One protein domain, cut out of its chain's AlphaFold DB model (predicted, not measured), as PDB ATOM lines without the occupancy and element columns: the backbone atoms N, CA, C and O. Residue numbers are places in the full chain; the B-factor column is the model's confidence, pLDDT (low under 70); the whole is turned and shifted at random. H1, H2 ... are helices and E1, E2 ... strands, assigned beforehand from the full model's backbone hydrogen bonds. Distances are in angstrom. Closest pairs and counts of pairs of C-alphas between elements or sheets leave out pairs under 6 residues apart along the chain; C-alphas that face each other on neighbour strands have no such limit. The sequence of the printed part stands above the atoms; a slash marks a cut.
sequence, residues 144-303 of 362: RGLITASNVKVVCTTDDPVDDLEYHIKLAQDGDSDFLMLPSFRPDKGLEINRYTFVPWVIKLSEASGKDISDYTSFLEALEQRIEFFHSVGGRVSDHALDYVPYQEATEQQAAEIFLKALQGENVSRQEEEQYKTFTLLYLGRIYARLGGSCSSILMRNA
ATOM      1  N   ARG A 144     109.410  -1.196  23.494       96.25
ATOM      2  CA  ARG A 144     110.086   0.115  23.542       96.25
ATOM      3  C   ARG A 144     111.022   0.298  22.343       96.25
ATOM      4  O   ARG A 144     111.056   1.384  21.769       96.25
ATOM      5  N   GLY A 145     111.711  -0.765  21.914       96.12
ATOM      6  CA  GLY A 145     112.581  -0.752  20.736       96.12
ATOM      7  C   GLY A 145     111.843  -0.325  19.466       96.12
ATOM      8  O   GLY A 145     112.286   0.589  18.770       96.12
ATOM      9  N   LEU A 146     110.669  -0.907  19.211       96.62
ATOM     10  CA  LEU A 146     109.829  -0.596  18.053       96.62
ATOM     11  C   LEU A 146     109.267   0.830  18.102       96.62
ATOM     12  O   LEU A 146     109.224   1.504  17.067       96.62
ATOM     13  N   ILE A 147     108.861   1.306  19.284       96.88
ATOM     14  CA  ILE A 147     108.372   2.680  19.491       96.88
ATOM     15  C   ILE A 147     109.486   3.685  19.163       96.88
ATOM     16  O   ILE A 147     109.287   4.591  18.345       96.88
ATOM     17  N   THR A 148     110.681   3.483  19.724       95.56
ATOM     18  CA  THR A 148     111.847   4.347  19.489       95.56
ATOM     19  C   THR A 148     112.314   4.288  18.034       95.56
ATOM     20  O   THR A 148     112.512   5.334  17.412       95.56
ATOM     21  N   ALA A 149     112.422   3.093  17.443       94.62
ATOM     22  CA  ALA A 149     112.818   2.907  16.043       94.62
ATOM     23  C   ALA A 149     111.835   3.557  15.053       94.62
ATOM     24  O   ALA A 149     112.230   3.978  13.965       94.62
ATOM     25  N   SER A 150     110.567   3.694  15.449       95.50
ATOM     26  CA  SER A 150     109.525   4.378  14.676       95.50
ATOM     27  C   SER A 150     109.505   5.902  14.882       95.50
ATOM     28  O   SER A 150     108.632   6.574  14.336       95.50
ATOM     29  N   ASN A 151     110.454   6.464  15.642       96.56
ATOM     30  CA  ASN A 151     110.526   7.887  15.998       96.56
ATOM     31  C   ASN A 151     109.242   8.406  16.676       96.56
ATOM     32  O   ASN A 151     108.808   9.541  16.451       96.56
ATOM     33  N   VAL A 152     108.601   7.567  17.489       97.75
ATOM     34  CA  VAL A 152     107.436   7.966  18.281       97.75
ATOM     35  C   VAL A 152     107.907   8.767  19.491       97.75
ATOM     36  O   VAL A 152     108.855   8.381  20.167       97.75
ATOM     37  N   LYS A 153     107.256   9.905  19.755       97.44
ATOM     38  CA  LYS A 153     107.560  10.782  20.900       97.44
ATOM     39  C   LYS A 153     106.458  10.827  21.941       97.44
ATOM     40  O   LYS A 153     106.742  11.085  23.107       97.44
ATOM     41  N   VAL A 154     105.222  10.558  21.538       96.25
ATOM     42  CA  VAL A 154     104.080  10.453  22.445       96.25
ATOM     43  C   VAL A 154     103.197   9.312  21.969       96.25
ATOM     44  O   VAL A 154     102.859   9.255  20.788       96.25
ATOM     45  N   VAL A 155     102.824   8.444  22.901       96.19
ATOM     46  CA  VAL A 155     101.796   7.417  22.754       96.19
ATOM     47  C   VAL A 155     100.713   7.724  23.772       96.19
ATOM     48  O   VAL A 155     101.000   7.794  24.966       96.19
ATOM     49  N   CYS A 156      99.477   7.891  23.318       95.88
ATOM     50  CA  CYS A 156      98.333   7.967  24.213       95.88
ATOM     51  C   CYS A 156      97.565   6.648  24.168       95.88
ATOM     52  O   CYS A 156      96.973   6.311  23.140       95.88
ATOM     53  N   THR A 157      97.572   5.894  25.263       97.44
ATOM     54  CA  THR A 157      96.771   4.669  25.398       97.44
ATOM     55  C   THR A 157      95.310   5.020  25.652       97.44
ATOM     56  O   THR A 157      94.948   6.193  25.761       97.44
ATOM     57  N   THR A 158      94.447   4.009  25.672       96.06
ATOM     58  CA  THR A 158      93.016   4.172  25.925       96.06
ATOM     59  C   THR A 158      92.644   3.362  27.154       96.06
ATOM     60  O   THR A 158      92.654   2.134  27.082       96.06
ATOM     61  N   ASP A 159      92.288   4.044  28.236       97.94
ATOM     62  CA  ASP A 159      92.224   3.458  29.573       97.94
ATOM     63  C   ASP A 159      90.845   3.721  30.211       97.94
ATOM     64  O   ASP A 159      90.185   4.739  29.953       97.94
ATOM     65  N   ASP A 160      90.373   2.767  31.010       98.25
ATOM     66  CA  ASP A 160      89.074   2.816  31.680       98.25
ATOM     67  C   ASP A 160      89.162   3.711  32.932       98.25
ATOM     68  O   ASP A 160      90.174   3.674  33.632       98.25
ATOM     69  N   PRO A 161      88.125   4.496  33.287       98.25
ATOM     70  CA  PRO A 161      88.137   5.324  34.493       98.25
ATOM     71  C   PRO A 161      88.508   4.589  35.784       98.25
ATOM     72  O   PRO A 161      88.972   5.235  36.723       98.25
ATOM     73  N   VAL A 162      88.290   3.272  35.852       98.50
ATOM     74  CA  VAL A 162      88.602   2.456  37.036       98.50
ATOM     75  C   VAL A 162      90.047   1.953  37.076       98.50
ATOM     76  O   VAL A 162      90.451   1.401  38.096       98.50
ATOM     77  N   ASP A 163      90.826   2.148  36.010       98.44
ATOM     78  CA  ASP A 163      92.219   1.703  35.942       98.44
ATOM     79  C   ASP A 163      93.106   2.551  36.867       98.44
ATOM     80  O   ASP A 163      92.908   3.761  37.026       98.44
ATOM     81  N   ASP A 164      94.103   1.917  37.485       98.12
ATOM     82  CA  ASP A 164      95.044   2.557  38.415       98.12
ATOM     83  C   ASP A 164      96.184   3.317  37.715       98.12
ATOM     84  O   ASP A 164      96.896   4.085  38.363       98.12
ATOM     85  N   LEU A 165      96.328   3.133  36.398       98.50
ATOM     86  CA  LEU A 165      97.375   3.714  35.557       98.50
ATOM     87  C   LEU A 165      98.798   3.407  36.057       98.50
ATOM     88  O   LEU A 165      99.719   4.207  35.859       98.50
ATOM     89  N   GLU A 166      99.000   2.249  36.702       98.31
ATOM     90  CA  GLU A 166     100.269   1.922  37.359       98.31
ATOM     91  C   GLU A 166     101.470   1.997  36.406       98.31
ATOM     92  O   GLU A 166     102.522   2.525  36.766       98.31
ATOM     93  N   TYR A 167     101.313   1.521  35.168       98.31
ATOM     94  CA  TYR A 167     102.395   1.450  34.190       98.31
ATOM     95  C   TYR A 167     102.743   2.819  33.610       98.31
ATOM     96  O   TYR A 167     103.909   3.074  33.316       98.31
ATOM     97  N   HIS A 168     101.768   3.725  33.493       98.19
ATOM     98  CA  HIS A 168     102.017   5.120  33.119       98.19
ATOM     99  C   HIS A 168     102.833   5.827  34.186       98.19
ATOM    100  O   HIS A 168     103.827   6.478  33.872       98.19
ATOM    101  N   ILE A 169     102.435   5.660  35.449       98.00
ATOM    102  CA  ILE A 169     103.114   6.269  36.593       98.00
ATOM    103  C   ILE A 169     104.539   5.725  36.708       98.00
ATOM    104  O   ILE A 169     105.477   6.515  36.817       98.00
ATOM    105  N   LYS A 170     104.717   4.400  36.632       97.19
ATOM    106  CA  LYS A 170     106.039   3.766  36.690       97.19
ATOM    107  C   LYS A 170     106.936   4.229  35.539       97.19
ATOM    108  O   LYS A 170     108.034   4.706  35.799       97.19
ATOM    109  N   LEU A 171     106.457   4.209  34.289       95.88
ATOM    110  CA  LEU A 171     107.264   4.657  33.146       95.88
ATOM    111  C   LEU A 171     107.664   6.136  33.258       95.88
ATOM    112  O   LEU A 171     108.791   6.502  32.932       95.88
ATOM    113  N   ALA A 172     106.758   6.999  33.728       95.12
ATOM    114  CA  ALA A 172     107.065   8.411  33.943       95.12
ATOM    115  C   ALA A 172     108.116   8.624  35.049       95.12
ATOM    116  O   ALA A 172     108.880   9.586  34.986       95.12
ATOM    117  N   GLN A 173     108.159   7.739  36.051       94.94
ATOM    118  CA  GLN A 173     109.127   7.774  37.149       94.94
ATOM    119  C   GLN A 173     110.484   7.168  36.781       94.94
ATOM    120  O   GLN A 173     111.495   7.644  37.297       94.94
ATOM    121  N   ASP A 174     110.521   6.175  35.884       89.56
ATOM    122  CA  ASP A 174     111.765   5.582  35.372       89.56
ATOM    123  C   ASP A 174     112.687   6.657  34.772       89.56
ATOM    124  O   ASP A 174     113.906   6.578  34.901       89.56
ATOM    125  N   GLY A 175     112.110   7.664  34.100       77.44
ATOM    126  CA  GLY A 175     112.835   8.789  33.492       77.44
ATOM    127  C   GLY A 175     113.736   8.423  32.301       77.44
ATOM    128  O   GLY A 175     114.286   9.317  31.664       77.44
ATOM    129  N   ASP A 176     113.856   7.134  31.982       77.94
ATOM    130  CA  ASP A 176     114.767   6.555  30.985       77.94
ATOM    131  C   ASP A 176     114.039   6.173  29.680       77.94
ATOM    132  O   ASP A 176     114.250   5.111  29.096       77.94
ATOM    133  N   SER A 177     113.089   7.010  29.245       86.19
ATOM    134  CA  SER A 177     112.286   6.774  28.039       86.19
ATOM    135  C   SER A 177     112.415   7.925  27.042       86.19
ATOM    136  O   SER A 177     112.172   9.084  27.373       86.19
ATOM    137  N   ASP A 178     112.715   7.594  25.782       90.69
ATOM    138  CA  ASP A 178     112.797   8.541  24.654       90.69
ATOM    139  C   ASP A 178     111.430   9.075  24.181       90.69
ATOM    140  O   ASP A 178     111.356   9.910  23.264       90.69
ATOM    141  N   PHE A 179     110.349   8.563  24.773       96.19
ATOM    142  CA  PHE A 179     108.961   8.878  24.460       96.19
ATOM    143  C   PHE A 179     108.102   8.956  25.727       96.19
ATOM    144  O   PHE A 179     108.431   8.388  26.770       96.19
ATOM    145  N   LEU A 180     106.957   9.625  25.610       96.38
ATOM    146  CA  LEU A 180     105.940   9.707  26.656       96.38
ATOM    147  C   LEU A 180     104.829   8.680  26.412       96.38
ATOM    148  O   LEU A 180     104.327   8.579  25.293       96.38
ATOM    149  N   MET A 181     104.406   7.976  27.462       97.00
ATOM    150  CA  MET A 181     103.182   7.169  27.473       97.00
ATOM    151  C   MET A 181     102.145   7.868  28.349       97.00
ATOM    152  O   MET A 181     102.337   7.987  29.557       97.00
ATOM    153  N   LEU A 182     101.067   8.354  27.742       96.62
ATOM    154  CA  LEU A 182     100.030   9.135  28.415       96.62
ATOM    155  C   LEU A 182      98.687   8.390  28.377       96.62
ATOM    156  O   LEU A 182      98.380   7.744  27.377       96.62
ATOM    157  N   PRO A 183      97.864   8.477  29.428       96.69
ATOM    158  CA  PRO A 183      96.554   7.840  29.435       96.69
ATOM    159  C   PRO A 183      95.503   8.693  28.704       96.69
ATOM    160  O   PRO A 183      95.540   9.930  28.761       96.69
ATOM    161  N   SER A 184      94.520   8.042  28.075       94.62
ATOM    162  CA  SER A 184      93.303   8.703  27.568       94.62
ATOM    163  C   SER A 184      92.075   8.176  28.295       94.62
ATOM    164  O   SER A 184      91.872   6.969  28.379       94.62
ATOM    165  N   PHE A 185      91.227   9.081  28.776       95.62
ATOM    166  CA  PHE A 185      90.064   8.740  29.592       95.62
ATOM    167  C   PHE A 185      88.900   8.228  28.734       95.62
ATOM    168  O   PHE A 185      88.377   8.983  27.907       95.62
ATOM    169  N   ARG A 186      88.464   6.976  28.939       96.00
ATOM    170  CA  ARG A 186      87.370   6.364  28.166       96.00
ATOM    171  C   ARG A 186      86.229   5.812  29.035       96.00
ATOM    172  O   ARG A 186      86.229   4.632  29.385       96.00
ATOM    173  N   PRO A 187      85.195   6.613  29.340       95.69
ATOM    174  CA  PRO A 187      84.138   6.245  30.283       95.69
ATOM    175  C   PRO A 187      82.947   5.515  29.640       95.69
ATOM    176  O   PRO A 187      81.815   5.680  30.089       95.69
ATOM    177  N   ASP A 188      83.164   4.717  28.589       95.44
ATOM    178  CA  ASP A 188      82.077   4.089  27.816       95.44
ATOM    179  C   ASP A 188      81.118   3.282  28.705       95.44
ATOM    180  O   ASP A 188      79.903   3.450  28.621       95.44
ATOM    181  N   LYS A 189      81.656   2.467  29.621       96.62
ATOM    182  CA  LYS A 189      80.850   1.635  30.531       96.62
ATOM    183  C   LYS A 189      79.961   2.460  31.457       96.62
ATOM    184  O   LYS A 189      78.892   1.990  31.816       96.62
ATOM    185  N   GLY A 190      80.364   3.687  31.792       96.25
ATOM    186  CA  GLY A 190      79.540   4.621  32.557       96.25
ATOM    187  C   GLY A 190      78.420   5.259  31.742       96.25
ATOM    188  O   GLY A 190      77.469   5.769  32.320       96.25
ATOM    189  N   LEU A 191      78.492   5.222  30.412       95.19
ATOM    190  CA  LEU A 191      77.445   5.729  29.522       95.19
ATOM    191  C   LEU A 191      76.457   4.631  29.111       95.19
ATOM    192  O   LEU A 191      75.297   4.923  28.826       95.19
ATOM    193  N   GLU A 192      76.889   3.372  29.070       93.56
ATOM    194  CA  GLU A 192      76.077   2.228  28.651       93.56
ATOM    195  C   GLU A 192      75.186   1.663  29.779       93.56
ATOM    196  O   GLU A 192      75.279   0.492  30.148       93.56
ATOM    197  N   ILE A 193      74.279   2.492  30.300       95.31
ATOM    198  CA  ILE A 193      73.437   2.194  31.473       95.31
ATOM    199  C   ILE A 193      72.581   0.915  31.351       95.31
ATOM    200  O   ILE A 193      72.275   0.266  32.346       95.31
ATOM    201  N   ASN A 194      72.233   0.520  30.123       94.62
ATOM    202  CA  ASN A 194      71.437  -0.673  29.822       94.62
ATOM    203  C   ASN A 194      72.262  -1.970  29.706       94.62
ATOM    204  O   ASN A 194      71.702  -3.051  29.507       94.62
ATOM    205  N   ARG A 195      73.596  -1.903  29.777       94.12
ATOM    206  CA  ARG A 195      74.440  -3.103  29.734       94.12
ATOM    207  C   ARG A 195      74.451  -3.778  31.097       94.12
ATOM    208  O   ARG A 195      74.608  -3.128  32.123       94.12
ATOM    209  N   TYR A 196      74.450  -5.109  31.093       94.31
ATOM    210  CA  TYR A 196      74.617  -5.909  32.313       94.31
ATOM    211  C   TYR A 196      75.937  -5.614  33.058       94.31
ATOM    212  O   TYR A 196      76.065  -5.920  34.238       94.31
ATOM    213  N   THR A 197      76.922  -5.023  32.376       95.31
ATOM    214  CA  THR A 197      78.208  -4.612  32.948       95.31
ATOM    215  C   THR A 197      78.153  -3.289  33.710       95.31
ATOM    216  O   THR A 197      79.113  -2.998  34.415       95.31
ATOM    217  N   PHE A 198      77.079  -2.498  33.587       97.25
ATOM    218  CA  PHE A 198      76.984  -1.157  34.172       97.25
ATOM    219  C   PHE A 198      77.103  -1.177  35.700       97.25
ATOM    220  O   PHE A 198      78.052  -0.622  36.243       97.25
ATOM    221  N   VAL A 199      76.201  -1.875  36.398       96.69
ATOM    222  CA  VAL A 199      76.198  -1.921  37.873       96.69
ATOM    223  C   VAL A 199      77.507  -2.499  38.441       96.69
ATOM    224  O   VAL A 199      78.105  -1.852  39.303       96.69
ATOM    225  N   PRO A 200      78.043  -3.635  37.938       97.31
ATOM    226  CA  PRO A 200      79.363  -4.110  38.358       97.31
ATOM    227  C   PRO A 200      80.491  -3.098  38.131       97.31
ATOM    228  O   PRO A 200      81.450  -3.058  38.898       97.31
ATOM    229  N   TRP A 201      80.407  -2.290  37.074       98.19
ATOM    230  CA  TRP A 201      81.400  -1.260  36.791       98.19
ATOM    231  C   TRP A 201      81.269  -0.045  37.719       98.19
ATOM    232  O   TRP A 201      82.291   0.476  38.152       98.19
ATOM    233  N   VAL A 202      80.051   0.353  38.107       98.25
ATOM    234  CA  VAL A 202      79.834   1.409  39.115       98.25
ATOM    235  C   VAL A 202      80.469   1.033  40.458       98.25
ATOM    236  O   VAL A 202      81.096   1.879  41.087       98.25
ATOM    237  N   ILE A 203      80.399  -0.242  40.862       98.00
ATOM    238  CA  ILE A 203      81.081  -0.735  42.074       98.00
ATOM    239  C   ILE A 203      82.600  -0.541  41.958       98.00
ATOM    240  O   ILE A 203      83.222   0.022  42.854       98.00
ATOM    241  N   LYS A 204      83.196  -0.914  40.820       98.56
ATOM    242  CA  LYS A 204      84.633  -0.700  40.573       98.56
ATOM    243  C   LYS A 204      85.012   0.778  40.542       98.56
ATOM    244  O   LYS A 204      86.088   1.146  40.998       98.56
ATOM    245  N   LEU A 205      84.140   1.636  40.014       98.69
ATOM    246  CA  LEU A 205      84.343   3.082  40.037       98.69
ATOM    247  C   LEU A 205      84.319   3.620  41.469       98.69
ATOM    248  O   LEU A 205      85.144   4.467  41.809       98.69
ATOM    249  N   SER A 206      83.412   3.120  42.310       98.44
ATOM    250  CA  SER A 206      83.369   3.459  43.733       98.44
ATOM    251  C   SER A 206      84.675   3.065  44.435       98.44
ATOM    252  O   SER A 206      85.296   3.905  45.084       98.44
ATOM    253  N   GLU A 207      85.165   1.844  44.203       98.25
ATOM    254  CA  GLU A 207      86.454   1.368  44.726       98.25
ATOM    255  C   GLU A 207      87.632   2.234  44.240       98.25
ATOM    256  O   GLU A 207      88.430   2.708  45.048       98.25
ATOM    257  N   ALA A 208      87.724   2.496  42.932       98.12
ATOM    258  CA  ALA A 208      88.835   3.234  42.325       98.12
ATOM    259  C   ALA A 208      88.848   4.733  42.678       98.12
ATOM    260  O   ALA A 208      89.908   5.365  42.701       98.12
ATOM    261  N   SER A 209      87.680   5.333  42.918       97.44
ATOM    262  CA  SER A 209      87.560   6.739  43.331       97.44
ATOM    263  C   SER A 209      87.620   6.927  44.849       97.44
ATOM    264  O   SER A 209      87.821   8.050  45.313       97.44
ATOM    265  N   GLY A 210      87.441   5.854  45.629       96.12
ATOM    266  CA  GLY A 210      87.304   5.917  47.083       96.12
ATOM    267  C   GLY A 210      86.032   6.637  47.550       96.12
ATOM    268  O   GLY A 210      85.971   7.066  48.703       96.12
ATOM    269  N   LYS A 211      85.040   6.810  46.668       94.88
ATOM    270  CA  LYS A 211      83.753   7.451  46.966       94.88
ATOM    271  C   LYS A 211      82.653   6.406  46.999       94.88
ATOM    272  O   LYS A 211      82.586   5.573  46.102       94.88
ATOM    273  N   ASP A 212      81.772   6.476  47.991       96.44
ATOM    274  CA  ASP A 212      80.533   5.696  47.983       96.44
ATOM    275  C   ASP A 212      79.590   6.273  46.918       96.44
ATOM    276  O   ASP A 212      79.366   7.484  46.888       96.44
ATOM    277  N   ILE A 213      79.091   5.424  46.018       97.75
ATOM    278  CA  ILE A 213      78.229   5.834  44.904       97.75
ATOM    279  C   ILE A 213      76.824   5.299  45.168       97.75
ATOM    280  O   ILE A 213      76.467   4.197  44.749       97.75
ATOM    281  N   SER A 214      76.025   6.099  45.872       93.94
ATOM    282  CA  SER A 214      74.635   5.780  46.223       93.94
ATOM    283  C   SER A 214      73.604   6.538  45.385       93.94
ATOM    284  O   SER A 214      72.424   6.193  45.390       93.94
ATOM    285  N   ASP A 215      74.029   7.585  44.680       97.44
ATOM    286  CA  ASP A 215      73.178   8.451  43.870       97.44
ATOM    287  C   ASP A 215      73.935   9.004  42.651       97.44
ATOM    288  O   ASP A 215      75.114   8.732  42.424       97.44
ATOM    289  N   TYR A 216      73.231   9.759  41.811       98.44
ATOM    290  CA  TYR A 216      73.815  10.259  40.571       98.44
ATOM    291  C   TYR A 216      74.839  11.376  40.801       98.44
ATOM    292  O   TYR A 216      75.809  11.483  40.056       98.44
ATOM    293  N   THR A 217      74.674  12.179  41.851       98.12
ATOM    294  CA  THR A 217      75.634  13.232  42.195       98.12
ATOM    295  C   THR A 217      76.972  12.621  42.609       98.12
ATOM    296  O   THR A 217      77.999  12.965  42.028       98.12
ATOM    297  N   SER A 218      76.967  11.643  43.518       98.31
ATOM    298  CA  SER A 218      78.165  10.888  43.916       98.31
ATOM    299  C   SER A 218      78.810  10.145  42.738       98.31
ATOM    300  O   SER A 218      80.038  10.101  42.638       98.31
ATOM    301  N   PHE A 219      78.015   9.643  41.788       98.62
ATOM    302  CA  PHE A 219      78.517   9.061  40.540       98.62
ATOM    303  C   PHE A 219      79.275  10.074  39.667       98.62
ATOM    304  O   PHE A 219      80.398   9.807  39.228       98.62
ATOM    305  N   LEU A 220      78.687  11.249  39.424       98.56
ATOM    306  CA  LEU A 220      79.317  12.320  38.648       98.56
ATOM    307  C   LEU A 220      80.596  12.826  39.325       98.56
ATOM    308  O   LEU A 220      81.626  12.995  38.673       98.56
ATOM    309  N   GLU A 221      80.556  12.982  40.642       98.25
ATOM    310  CA  GLU A 221      81.699  13.366  41.458       98.25
ATOM    311  C   GLU A 221      82.832  12.325  41.471       98.25
ATOM    312  O   GLU A 221      84.001  12.689  41.645       98.25
ATOM    313  N   ALA A 222      82.512  11.034  41.349       98.62
ATOM    314  CA  ALA A 222      83.501   9.970  41.198       98.62
ATOM    315  C   ALA A 222      84.166  10.046  39.819       98.62
ATOM    316  O   ALA A 222      85.392  10.007  39.729       98.62
ATOM    317  N   LEU A 223      83.384  10.239  38.752       98.38
ATOM    318  CA  LEU A 223      83.919  10.460  37.406       98.38
ATOM    319  C   LEU A 223      84.822  11.694  37.343       98.38
ATOM    320  O   LEU A 223      85.910  11.613  36.779       98.38
ATOM    321  N   GLU A 224      84.402  12.814  37.933       97.94
ATOM    322  CA  GLU A 224      85.209  14.035  37.999       97.94
ATOM    323  C   GLU A 224      86.552  13.781  38.687       97.94
ATOM    324  O   GLU A 224      87.598  14.117  38.130       97.94
ATOM    325  N   GLN A 225      86.542  13.098  39.837       98.00
ATOM    326  CA  GLN A 225      87.766  12.738  40.551       98.00
ATOM    327  C   GLN A 225      88.682  11.839  39.706       98.00
ATOM    328  O   GLN A 225      89.895  12.059  39.678       98.00
ATOM    329  N   ARG A 226      88.129  10.864  38.968       98.38
ATOM    330  CA  ARG A 226      88.929  10.013  38.070       98.38
ATOM    331  C   ARG A 226      89.499  10.800  36.893       98.38
ATOM    332  O   ARG A 226      90.651  10.577  36.532       98.38
ATOM    333  N   ILE A 227      88.764  11.757  36.327       97.00
ATOM    334  CA  ILE A 227      89.304  12.644  35.285       97.00
ATOM    335  C   ILE A 227      90.472  13.469  35.836       97.00
ATOM    336  O   ILE A 227      91.502  13.594  35.175       97.00
ATOM    337  N   GLU A 228      90.343  14.016  37.045       96.69
ATOM    338  CA  GLU A 228      91.416  14.775  37.695       96.69
ATOM    339  C   GLU A 228      92.643  13.900  37.978       96.69
ATOM    340  O   GLU A 228      93.773  14.333  37.738       96.69
ATOM    341  N   PHE A 229      92.440  12.643  38.382       98.00
ATOM    342  CA  PHE A 229      93.515  11.662  38.506       98.00
ATOM    343  C   PHE A 229      94.223  11.418  37.165       98.00
ATOM    344  O   PHE A 229      95.439  11.596  37.080       98.00
ATOM    345  N   PHE A 230      93.483  11.115  36.095       97.00
ATOM    346  CA  PHE A 230      94.046  10.948  34.749       97.00
ATOM    347  C   PHE A 230      94.830  12.187  34.306       97.00
ATOM    348  O   PHE A 230      95.934  12.079  33.769       97.00
ATOM    349  N   HIS A 231      94.292  13.379  34.572       95.69
ATOM    350  CA  HIS A 231      94.959  14.640  34.272       95.69
ATOM    351  C   HIS A 231      96.278  14.792  35.046       95.69
ATOM    352  O   HIS A 231      97.274  15.240  34.467       95.69
ATOM    353  N   SER A 232      96.305  14.385  36.320       95.94
ATOM    354  CA  SER A 232      97.505  14.411  37.167       95.94
ATOM    355  C   SER A 232      98.612  13.468  36.681       95.94
ATOM    356  O   SER A 232      99.786  13.806  36.803       95.94
ATOM    357  N   VAL A 233      98.249  12.351  36.037       96.12
ATOM    358  CA  VAL A 233      99.177  11.395  35.396       96.12
ATOM    359  C   VAL A 233      99.610  11.864  33.991       96.12
ATOM    360  O   VAL A 233     100.408  11.223  33.317       96.12
ATOM    361  N   GLY A 234      99.126  13.023  33.533       93.94
ATOM    362  CA  GLY A 234      99.502  13.614  32.245       93.94
ATOM    363  C   GLY A 234      98.485  13.396  31.123       93.94
ATOM    364  O   GLY A 234      98.710  13.871  30.012       93.94
ATOM    365  N   GLY A 235      97.345  12.755  31.396       92.88
ATOM    366  CA  GLY A 235      96.268  12.567  30.426       92.88
ATOM    367  C   GLY A 235      95.661  13.890  29.952       92.88
ATOM    368  O   GLY A 235      95.396  14.802  30.742       92.88
ATOM    369  N   ARG A 236      95.463  14.025  28.636       90.56
ATOM    370  CA  ARG A 236      94.903  15.235  27.986       90.56
ATOM    371  C   ARG A 236      93.798  14.926  26.975       90.56
ATOM    372  O   ARG A 236      93.250  15.835  26.360       90.56
ATOM    373  N   VAL A 237      93.479  13.651  26.785       90.12
ATOM    374  CA  VAL A 237      92.558  13.170  25.751       90.12
ATOM    375  C   VAL A 237      91.446  12.362  26.405       90.12
ATOM    376  O   VAL A 237      91.694  11.631  27.365       90.12
ATOM    377  N   SER A 238      90.231  12.484  25.870       90.19
ATOM    378  CA  SER A 238      89.125  11.585  26.186       90.19
ATOM    379  C   SER A 238      88.581  10.927  24.917       90.19
ATOM    380  O   SER A 238      88.515  11.529  23.843       90.19
ATOM    381  N   ASP A 239      88.207   9.658  25.033       89.25
ATOM    382  CA  ASP A 239      87.586   8.884  23.958       89.25
ATOM    383  C   ASP A 239      86.209   8.414  24.415       89.25
ATOM    384  O   ASP A 239      86.015   8.038  25.568       89.25
ATOM    385  N   HIS A 240      85.246   8.457  23.507       90.38
ATOM    386  CA  HIS A 240      83.877   8.040  23.756       90.38
ATOM    387  C   HIS A 240      83.384   7.238  22.551       90.38
ATOM    388  O   HIS A 240      83.162   7.786  21.463       90.38
ATOM    389  N   ALA A 241      83.169   5.935  22.720       88.25
ATOM    390  CA  ALA A 241      82.500   5.150  21.694       88.25
ATOM    391  C   ALA A 241      80.984   5.251  21.858       88.25
ATOM    392  O   ALA A 241      80.398   4.851  22.858       88.25
ATOM    393  N   LEU A 242      80.352   5.800  20.828       86.06
ATOM    394  CA  LEU A 242      78.925   6.038  20.744       86.06
ATOM    395  C   LEU A 242      78.402   5.436  19.435       86.06
ATOM    396  O   LEU A 242      78.713   5.930  18.349       86.06
ATOM    397  N   ASP A 243      77.562   4.404  19.524       84.88
ATOM    398  CA  ASP A 243      76.900   3.778  18.361       84.88
ATOM    399  C   ASP A 243      76.101   4.795  17.524       84.88
ATOM    400  O   ASP A 243      75.952   4.680  16.307       84.88
ATOM    401  N   TYR A 244      75.596   5.834  18.178       86.12
ATOM    402  CA  TYR A 244      75.046   7.047  17.586       86.12
ATOM    403  C   TYR A 244      75.222   8.184  18.592       86.12
ATOM    404  O   TYR A 244      75.436   7.932  19.772       86.12
ATOM    405  N   VAL A 245      75.120   9.435  18.147       88.69
ATOM    406  CA  VAL A 245      75.181  10.589  19.059       88.69
ATOM    407  C   VAL A 245      73.789  10.821  19.624       88.69
ATOM    408  O   VAL A 245      72.914  11.228  18.853       88.69
ATOM    409  N   PRO A 246      73.555  10.559  20.919       89.38
ATOM    410  CA  PRO A 246      72.273  10.854  21.523       89.38
ATOM    411  C   PRO A 246      72.140  12.362  21.736       89.38
ATOM    412  O   PRO A 246      73.121  13.063  21.995       89.38
ATOM    413  N   TYR A 247      70.910  12.852  21.645       94.50
ATOM    414  CA  TYR A 247      70.553  14.156  22.177       94.50
ATOM    415  C   TYR A 247      69.105  14.112  22.635       94.50
ATOM    416  O   TYR A 247      68.190  14.060  21.817       94.50
ATOM    417  N   GLN A 248      68.917  14.160  23.945       97.38
ATOM    418  CA  GLN A 248      67.616  14.330  24.558       97.38
ATOM    419  C   GLN A 248      67.795  15.196  25.801       97.38
ATOM    420  O   GLN A 248      68.579  14.873  26.691       97.38
ATOM    421  N   GLU A 249      67.097  16.327  25.835       96.31
ATOM    422  CA  GLU A 249      67.197  17.263  26.949       96.31
ATOM    423  C   GLU A 249      66.655  16.629  28.236       96.31
ATOM    424  O   GLU A 249      65.630  15.932  28.229       96.31
ATOM    425  N   ALA A 250      67.379  16.858  29.328       96.44
ATOM    426  CA  ALA A 250      67.056  16.361  30.651       96.44
ATOM    427  C   ALA A 250      67.575  17.326  31.714       96.44
ATOM    428  O   ALA A 250      68.643  17.926  31.559       96.44
ATOM    429  N   THR A 251      66.832  17.449  32.807       98.00
ATOM    430  CA  THR A 251      67.352  18.040  34.039       98.00
ATOM    431  C   THR A 251      68.256  17.040  34.760       98.00
ATOM    432  O   THR A 251      68.197  15.835  34.511       98.00
ATOM    433  N   GLU A 252      69.069  17.527  35.696       97.44
ATOM    434  CA  GLU A 252      69.881  16.661  36.559       97.44
ATOM    435  C   GLU A 252      69.013  15.668  37.336       97.44
ATOM    436  O   GLU A 252      69.338  14.488  37.408       97.44
ATOM    437  N   GLN A 253      67.863  16.127  37.841       98.19
ATOM    438  CA  GLN A 253      66.916  15.285  38.567       98.19
ATOM    439  C   GLN A 253      66.385  14.135  37.696       98.19
ATOM    440  O   GLN A 253      66.340  12.999  38.155       98.19
ATOM    441  N   GLN A 254      66.035  14.404  36.435       98.38
ATOM    442  CA  GLN A 254      65.580  13.357  35.514       98.38
ATOM    443  C   GLN A 254      66.685  12.329  35.252       98.38
ATOM    444  O   GLN A 254      66.438  11.128  35.323       98.38
ATOM    445  N   ALA A 255      67.914  12.783  34.995       98.44
ATOM    446  CA  ALA A 255      69.053  11.884  34.822       98.44
ATOM    447  C   ALA A 255      69.343  11.066  36.097       98.44
ATOM    448  O   ALA A 255      69.670   9.883  35.999       98.44
ATOM    449  N   ALA A 256      69.152  11.659  37.280       98.50
ATOM    450  CA  ALA A 256      69.322  10.987  38.562       98.50
ATOM    451  C   ALA A 256      68.271   9.899  38.815       98.50
ATOM    452  O   ALA A 256      68.616   8.800  39.250       98.50
ATOM    453  N   GLU A 257      67.003  10.166  38.496       98.44
ATOM    454  CA  GLU A 257      65.922   9.174  38.572       98.44
ATOM    455  C   GLU A 257      66.212   7.975  37.652       98.44
ATOM    456  O   GLU A 257      66.072   6.822  38.062       98.44
ATOM    457  N   ILE A 258      66.708   8.235  36.438       98.56
ATOM    458  CA  ILE A 258      67.094   7.201  35.465       98.56
ATOM    459  C   ILE A 258      68.296   6.382  35.956       98.56
ATOM    460  O   ILE A 258      68.318   5.159  35.813       98.56
ATOM    461  N   PHE A 259      69.289   7.037  36.558       98.56
ATOM    462  CA  PHE A 259      70.441   6.370  37.158       98.56
ATOM    463  C   PHE A 259      70.030   5.417  38.291       98.56
ATOM    464  O   PHE A 259      70.441   4.256  38.299       98.56
ATOM    465  N   LEU A 260      69.171   5.870  39.210       97.69
ATOM    466  CA  LEU A 260      68.671   5.043  40.314       97.69
ATOM    467  C   LEU A 260      67.873   3.834  39.815       97.69
ATOM    468  O   LEU A 260      68.073   2.722  40.302       97.69
ATOM    469  N   LYS A 261      67.029   4.042  38.800       97.50
ATOM    470  CA  LYS A 261      66.285   2.978  38.117       97.50
ATOM    471  C   LYS A 261      67.227   1.879  37.611       97.50
ATOM    472  O   LYS A 261      67.007   0.696  37.869       97.50
ATOM    473  N   ALA A 262      68.328   2.263  36.966       96.50
ATOM    474  CA  ALA A 262      69.326   1.312  36.488       96.50
ATOM    475  C   ALA A 262      70.067   0.577  37.613       96.50
ATOM    476  O   ALA A 262      70.284  -0.630  37.510       96.50
ATOM    477  N   LEU A 263      70.427   1.271  38.702       95.19
ATOM    478  CA  LEU A 263      71.058   0.637  39.868       95.19
ATOM    479  C   LEU A 263      70.160  -0.422  40.521       95.19
ATOM    480  O   LEU A 263      70.657  -1.425  41.028       95.19
ATOM    481  N   GLN A 264      68.843  -0.224  40.475       94.88
ATOM    482  CA  GLN A 264      67.846  -1.170  40.981       94.88
ATOM    483  C   GLN A 264      67.568  -2.332  40.010       94.88
ATOM    484  O   GLN A 264      66.788  -3.229  40.327       94.88
ATOM    485  N   GLY A 265      68.217  -2.348  38.840       91.81
ATOM    486  CA  GLY A 265      68.012  -3.361  37.806       91.81
ATOM    487  C   GLY A 265      66.686  -3.213  37.056       91.81
ATOM    488  O   GLY A 265      66.242  -4.154  36.395       91.81
ATOM    489  N   GLU A 266      66.038  -2.054  37.160       94.44
ATOM    490  CA  GLU A 266      64.817  -1.764  36.423       94.44
ATOM    491  C   GLU A 266      65.112  -1.426  34.953       94.44
ATOM    492  O   GLU A 266      66.223  -1.068  34.560       94.44
ATOM    493  N   ASN A 267      64.089  -1.542  34.104       93.06
ATOM    494  CA  ASN A 267      64.232  -1.302  32.670       93.06
ATOM    495  C   ASN A 267      64.367   0.199  32.358       93.06
ATOM    496  O   ASN A 267      63.431   0.962  32.600       93.06
ATOM    497  N   VAL A 268      65.486   0.610  31.760       97.75
ATOM    498  CA  VAL A 268      65.679   1.968  31.235       97.75
ATOM    499  C   VAL A 268      65.314   1.991  29.750       97.75
ATOM    500  O   VAL A 268      65.946   1.349  28.910       97.75
ATOM    501  N   SER A 269      64.276   2.749  29.411       97.94
ATOM    502  CA  SER A 269      63.837   2.940  28.031       97.94
ATOM    503  C   SER A 269      64.896   3.672  27.207       97.94
ATOM    504  O   SER A 269      65.771   4.363  27.726       97.94
ATOM    505  N   ARG A 270      64.784   3.585  25.879       96.00
ATOM    506  CA  ARG A 270      65.699   4.283  24.971       96.00
ATOM    507  C   ARG A 270      65.730   5.800  25.203       96.00
ATOM    508  O   ARG A 270      66.801   6.392  25.163       96.00
ATOM    509  N   GLN A 271      64.572   6.423  25.424       97.56
ATOM    510  CA  GLN A 271      64.493   7.867  25.658       97.56
ATOM    511  C   GLN A 271      65.189   8.252  26.970       97.56
ATOM    512  O   GLN A 271      65.946   9.219  26.992       97.56
ATOM    513  N   GLU A 272      64.975   7.476  28.036       98.31
ATOM    514  CA  GLU A 272      65.659   7.661  29.321       98.31
ATOM    515  C   GLU A 272      67.184   7.480  29.166       98.31
ATOM    516  O   GLU A 272      67.969   8.297  29.642       98.31
ATOM    517  N   GLU A 273      67.638   6.469  28.423       97.38
ATOM    518  CA  GLU A 273      69.067   6.278  28.140       97.38
ATOM    519  C   GLU A 273      69.668   7.467  27.368       97.38
ATOM    520  O   GLU A 273      70.769   7.923  27.686       97.38
ATOM    521  N   GLU A 274      68.954   8.006  26.375       97.31
ATOM    522  CA  GLU A 274      69.380   9.197  25.631       97.31
ATOM    523  C   GLU A 274      69.461  10.439  26.543       97.31
ATOM    524  O   GLU A 274      70.414  11.212  26.420       97.31
ATOM    525  N   GLN A 275      68.529  10.606  27.491       98.44
ATOM    526  CA  GLN A 275      68.546  11.670  28.509       98.44
ATOM    527  C   GLN A 275      69.763  11.564  29.430       98.44
ATOM    528  O   GLN A 275      70.539  12.517  29.555       98.44
ATOM    529  N   TYR A 276      69.965  10.383  30.015       98.38
ATOM    530  CA  TYR A 276      71.094  10.078  30.888       98.38
ATOM    531  C   TYR A 276      72.437  10.311  30.185       98.38
ATOM    532  O   TYR A 276      73.307  11.016  30.706       98.38
ATOM    533  N   LYS A 277      72.606   9.769  28.970       97.06
ATOM    534  CA  LYS A 277      73.834   9.949  28.184       97.06
ATOM    535  C   LYS A 277      74.073  11.414  27.855       97.06
ATOM    536  O   LYS A 277      75.198  11.878  28.001       97.06
ATOM    537  N   THR A 278      73.037  12.142  27.432       96.81
ATOM    538  CA  THR A 278      73.160  13.565  27.078       96.81
ATOM    539  C   THR A 278      73.634  14.380  28.276       96.81
ATOM    540  O   THR A 278      74.618  15.111  28.160       96.81
ATOM    541  N   PHE A 279      72.989  14.223  29.435       98.19
ATOM    542  CA  PHE A 279      73.370  14.953  30.641       98.19
ATOM    543  C   PHE A 279      74.799  14.605  31.084       98.19
ATOM    544  O   PHE A 279      75.624  15.503  31.263       98.19
ATOM    545  N   THR A 280      75.120  13.309  31.165       97.75
ATOM    546  CA  THR A 280      76.448  12.828  31.577       97.75
ATOM    547  C   THR A 280      77.540  13.349  30.640       97.75
ATOM    548  O   THR A 280      78.534  13.905  31.097       97.75
ATOM    549  N   LEU A 281      77.355  13.251  29.318       95.81
ATOM    550  CA  LEU A 281      78.322  13.745  28.330       95.81
ATOM    551  C   LEU A 281      78.545  15.259  28.431       95.81
ATOM    552  O   LEU A 281      79.683  15.716  28.316       95.81
ATOM    553  N   LEU A 282      77.486  16.043  28.654       95.56
ATOM    554  CA  LEU A 282      77.604  17.492  28.844       95.56
ATOM    555  C   LEU A 282      78.357  17.833  30.132       95.56
ATOM    556  O   LEU A 282      79.175  18.753  30.126       95.56
ATOM    557  N   TYR A 283      78.109  17.097  31.216       96.31
ATOM    558  CA  TYR A 283      78.832  17.254  32.474       96.31
ATOM    559  C   TYR A 283      80.331  16.956  32.301       96.31
ATOM    560  O   TYR A 283      81.163  17.820  32.584       96.31
ATOM    561  N   LEU A 284      80.678  15.805  31.715       94.75
ATOM    562  CA  LEU A 284      82.069  15.440  31.415       94.75
ATOM    563  C   LEU A 284      82.733  16.468  30.488       94.75
ATOM    564  O   LEU A 284      83.849  16.912  30.743       94.75
ATOM    565  N   GLY A 285      82.015  16.932  29.459       91.50
ATOM    566  CA  GLY A 285      82.488  17.967  28.539       91.50
ATOM    567  C   GLY A 285      82.867  19.280  29.231       91.50
ATOM    568  O   GLY A 285      83.853  19.912  28.845       91.50
ATOM    569  N   ARG A 286      82.134  19.683  30.279       93.94
ATOM    570  CA  ARG A 286      82.474  20.867  31.091       93.94
ATOM    571  C   ARG A 286      83.752  20.652  31.898       93.94
ATOM    572  O   ARG A 286      84.566  21.569  31.968       93.94
ATOM    573  N   ILE A 287      83.952  19.462  32.462       93.00
ATOM    574  CA  ILE A 287      85.178  19.119  33.200       93.00
ATOM    575  C   ILE A 287      86.381  19.116  32.258       93.00
ATOM    576  O   ILE A 287      87.397  19.740  32.561       93.00
ATOM    577  N   TYR A 288      86.253  18.491  31.085       90.19
ATOM    578  CA  TYR A 288      87.306  18.499  30.070       90.19
ATOM    579  C   TYR A 288      87.682  19.932  29.673       90.19
ATOM    580  O   TYR A 288      88.856  20.293  29.683       90.19
ATOM    581  N   ALA A 289      86.689  20.790  29.415       87.75
ATOM    582  CA  ALA A 289      86.927  22.196  29.099       87.75
ATOM    583  C   ALA A 289      87.595  22.964  30.257       87.75
ATOM    584  O   ALA A 289      88.472  23.794  30.011       87.75
ATOM    585  N   ARG A 290      87.212  22.677  31.511       90.81
ATOM    586  CA  ARG A 290      87.799  23.273  32.725       90.81
ATOM    587  C   ARG A 290      89.271  22.896  32.890       90.81
ATOM    588  O   ARG A 290      90.091  23.771  33.147       90.81
ATOM    589  N   LEU A 291      89.603  21.614  32.751       85.19
ATOM    590  CA  LEU A 291      90.959  21.093  32.965       85.19
ATOM    591  C   LEU A 291      91.887  21.316  31.765       85.19
ATOM    592  O   LEU A 291      93.106  21.337  31.910       85.19
ATOM    593  N   GLY A 292      91.321  21.469  30.571       68.69
ATOM    594  CA  GLY A 292      92.055  21.435  29.319       68.69
ATOM    595  C   GLY A 292      91.777  22.627  28.422       68.69
ATOM    596  O   GLY A 292      91.652  22.407  27.225       68.69
ATOM    597  N   GLY A 293      91.723  23.863  28.942       39.91
ATOM    598  CA  GLY A 293      91.405  25.109  28.207       39.91
ATOM    599  C   GLY A 293      92.158  25.393  26.885       39.91
ATOM    600  O   GLY A 293      91.932  26.435  26.270       39.91
ATOM    601  N   SER A 294      93.020  24.478  26.424       34.47
ATOM    602  CA  SER A 294      93.630  24.432  25.089       34.47
ATOM    603  C   SER A 294      93.805  23.031  24.451       34.47
ATOM    604  O   SER A 294      94.242  22.976  23.305       34.47
ATOM    605  N   CYS A 295      93.462  21.901  25.091       38.81
ATOM    606  CA  CYS A 295      93.531  20.582  24.442       38.81
ATOM    607  C   CYS A 295      92.770  19.495  25.227       38.81
ATOM    608  O   CYS A 295      93.333  18.825  26.087       38.81
ATOM    609  N   SER A 296      91.491  19.296  24.918       43.09
ATOM    610  CA  SER A 296      90.798  18.028  25.162       43.09
ATOM    611  C   SER A 296      90.182  17.601  23.844       43.09
ATOM    612  O   SER A 296      89.195  18.184  23.389       43.09
ATOM    613  N   SER A 297      90.828  16.654  23.170       46.38
ATOM    614  CA  SER A 297      90.240  16.037  21.990       46.38
ATOM    615  C   SER A 297      89.201  15.035  22.457       46.38
ATOM    616  O   SER A 297      89.569  14.065  23.111       46.38
ATOM    617  N   ILE A 298      87.934  15.274  22.120       51.78
ATOM    618  CA  ILE A 298      86.885  14.263  22.251       51.78
ATOM    619  C   ILE A 298      86.921  13.454  20.963       51.78
ATOM    620  O   ILE A 298      86.579  13.970  19.890       51.78
ATOM    621  N   LEU A 299      87.359  12.204  21.058       49.69
ATOM    622  CA  LEU A 299      87.217  11.256  19.967       49.69
ATOM    623  C   LEU A 299      85.847  10.584  20.095       49.69
ATOM    624  O   LEU A 299      85.530  10.009  21.129       49.69
ATOM    625  N   MET A 300      85.013  10.698  19.059       48.59
ATOM    626  CA  MET A 300      83.750   9.960  18.984       48.59
ATOM    627  C   MET A 300      83.843   8.880  17.911       48.59
ATOM    628  O   MET A 300      84.129   9.166  16.739       48.59
ATOM    629  N   ARG A 301      83.583   7.629  18.304       49.62
ATOM    630  CA  ARG A 301      83.590   6.464  17.406       49.62
ATOM    631  C   ARG A 301      82.233   5.791  17.366       49.62
ATOM    632  O   ARG A 301      81.657   5.513  18.402       49.62
ATOM    633  N   ASN A 302      81.784   5.437  16.167       35.31
ATOM    634  CA  ASN A 302      80.627   4.571  15.981       35.31
ATOM    635  C   ASN A 302      81.082   3.103  16.001       35.31
ATOM    636  O   ASN A 302      81.801   2.673  15.089       35.31
ATOM    637  N   ALA A 303      80.719   2.357  17.046       38.81
ATOM    638  CA  ALA A 303      80.939   0.919  17.110       38.81
ATOM    639  C   ALA A 303      79.744   0.209  16.458       38.81
ATOM    640  O   ALA A 303      78.603   0.331  16.877       38.81
TER     641      ALA A 303
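This is residues 144 to 303 of the 362 residues of the protein "Uronate isomerase" of Paenibacillus sp. JCM 10914 (UniProt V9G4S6). Picture an elongated shape with a helical body at one end and a slimmer arm at the other. In the body H5 and H7 run the same way at a slant, H6 packs across them near their first residues, H4 packs on H5, and the small sheet E3 E4 is beside H7; the arm holds H1, the small sheet E1 E2, and H2 over E2. The printed part has 160 residues, with seven named helices and four named strands in the order H1 E1 H2 E2 H3 H4 H5 E3 H6 H7 E4, mostly helix; both sheets are parallel. It is compact, with a radius of gyration of the C-alphas of 16.9 A, and spans 51 by 30 by 29 A.

Find C-alpha 144 at (110.086, 0.115, 23.542), where H1, residues 144 to 149, begins. Then come E1, 152 to 156; H2, 166 to 174; E2, 180 to 182; H3, 188 to 191; and H4, 198 to 209. From C-alpha 216 at (73.815, 10.259, 40.571), H5 runs 24.3 A to residue 232. E3, 237 to 241, H6, 252 to 263, and H7, 270 to 291 and 31.4 A long, lead to E4, 297 to 301, which ends at (83.590, 6.464, 17.406).

Start at the hub, H5 and H7, which touch three helices each. Their closest C-alphas, Glu 224 and Ile 287, are 7.0 A apart, at a tilt of 38 degrees, only just steep. H6 touches H5 about perpendicular, at 87 degrees (C-alphas Tyr 216 and Ala 256, 5.0 A), and H7 at a steep tilt of 64 degrees, opposite ways (Ala 255 and Tyr 276, 4.8 A). H4 touches H5 at a steep tilt of 54 degrees (Ser 209 and Ala 222, 5.6 A). H3 touches H4 and only just touches H7, with 3 pairs of C-alphas within 8 A. E3, H6, H7, E4 form a strand-helix-strand unit, parallel neighbour strands with helices between, its crossover right-handed; N 240 and O 299 are 2.9 A apart. Residues 184 to 185 pair in parallel with 237 to 238 of E3. E1, H2, E2 form another such unit, with N 155 and O 180 2.8 A apart. In H1, H2, H4, H5, H6 and H7 every O i to N i+4 pair is within hydrogen-bond range; H3 is too short for one.

The two C-alphas farthest apart, Ala 149 and Gln 253, are 52.6 A apart. The printed part has no cut, and no link is long. Mean pLDDT of the printed part is 91.7, but residues 292 to 303, which include E4, are under 70.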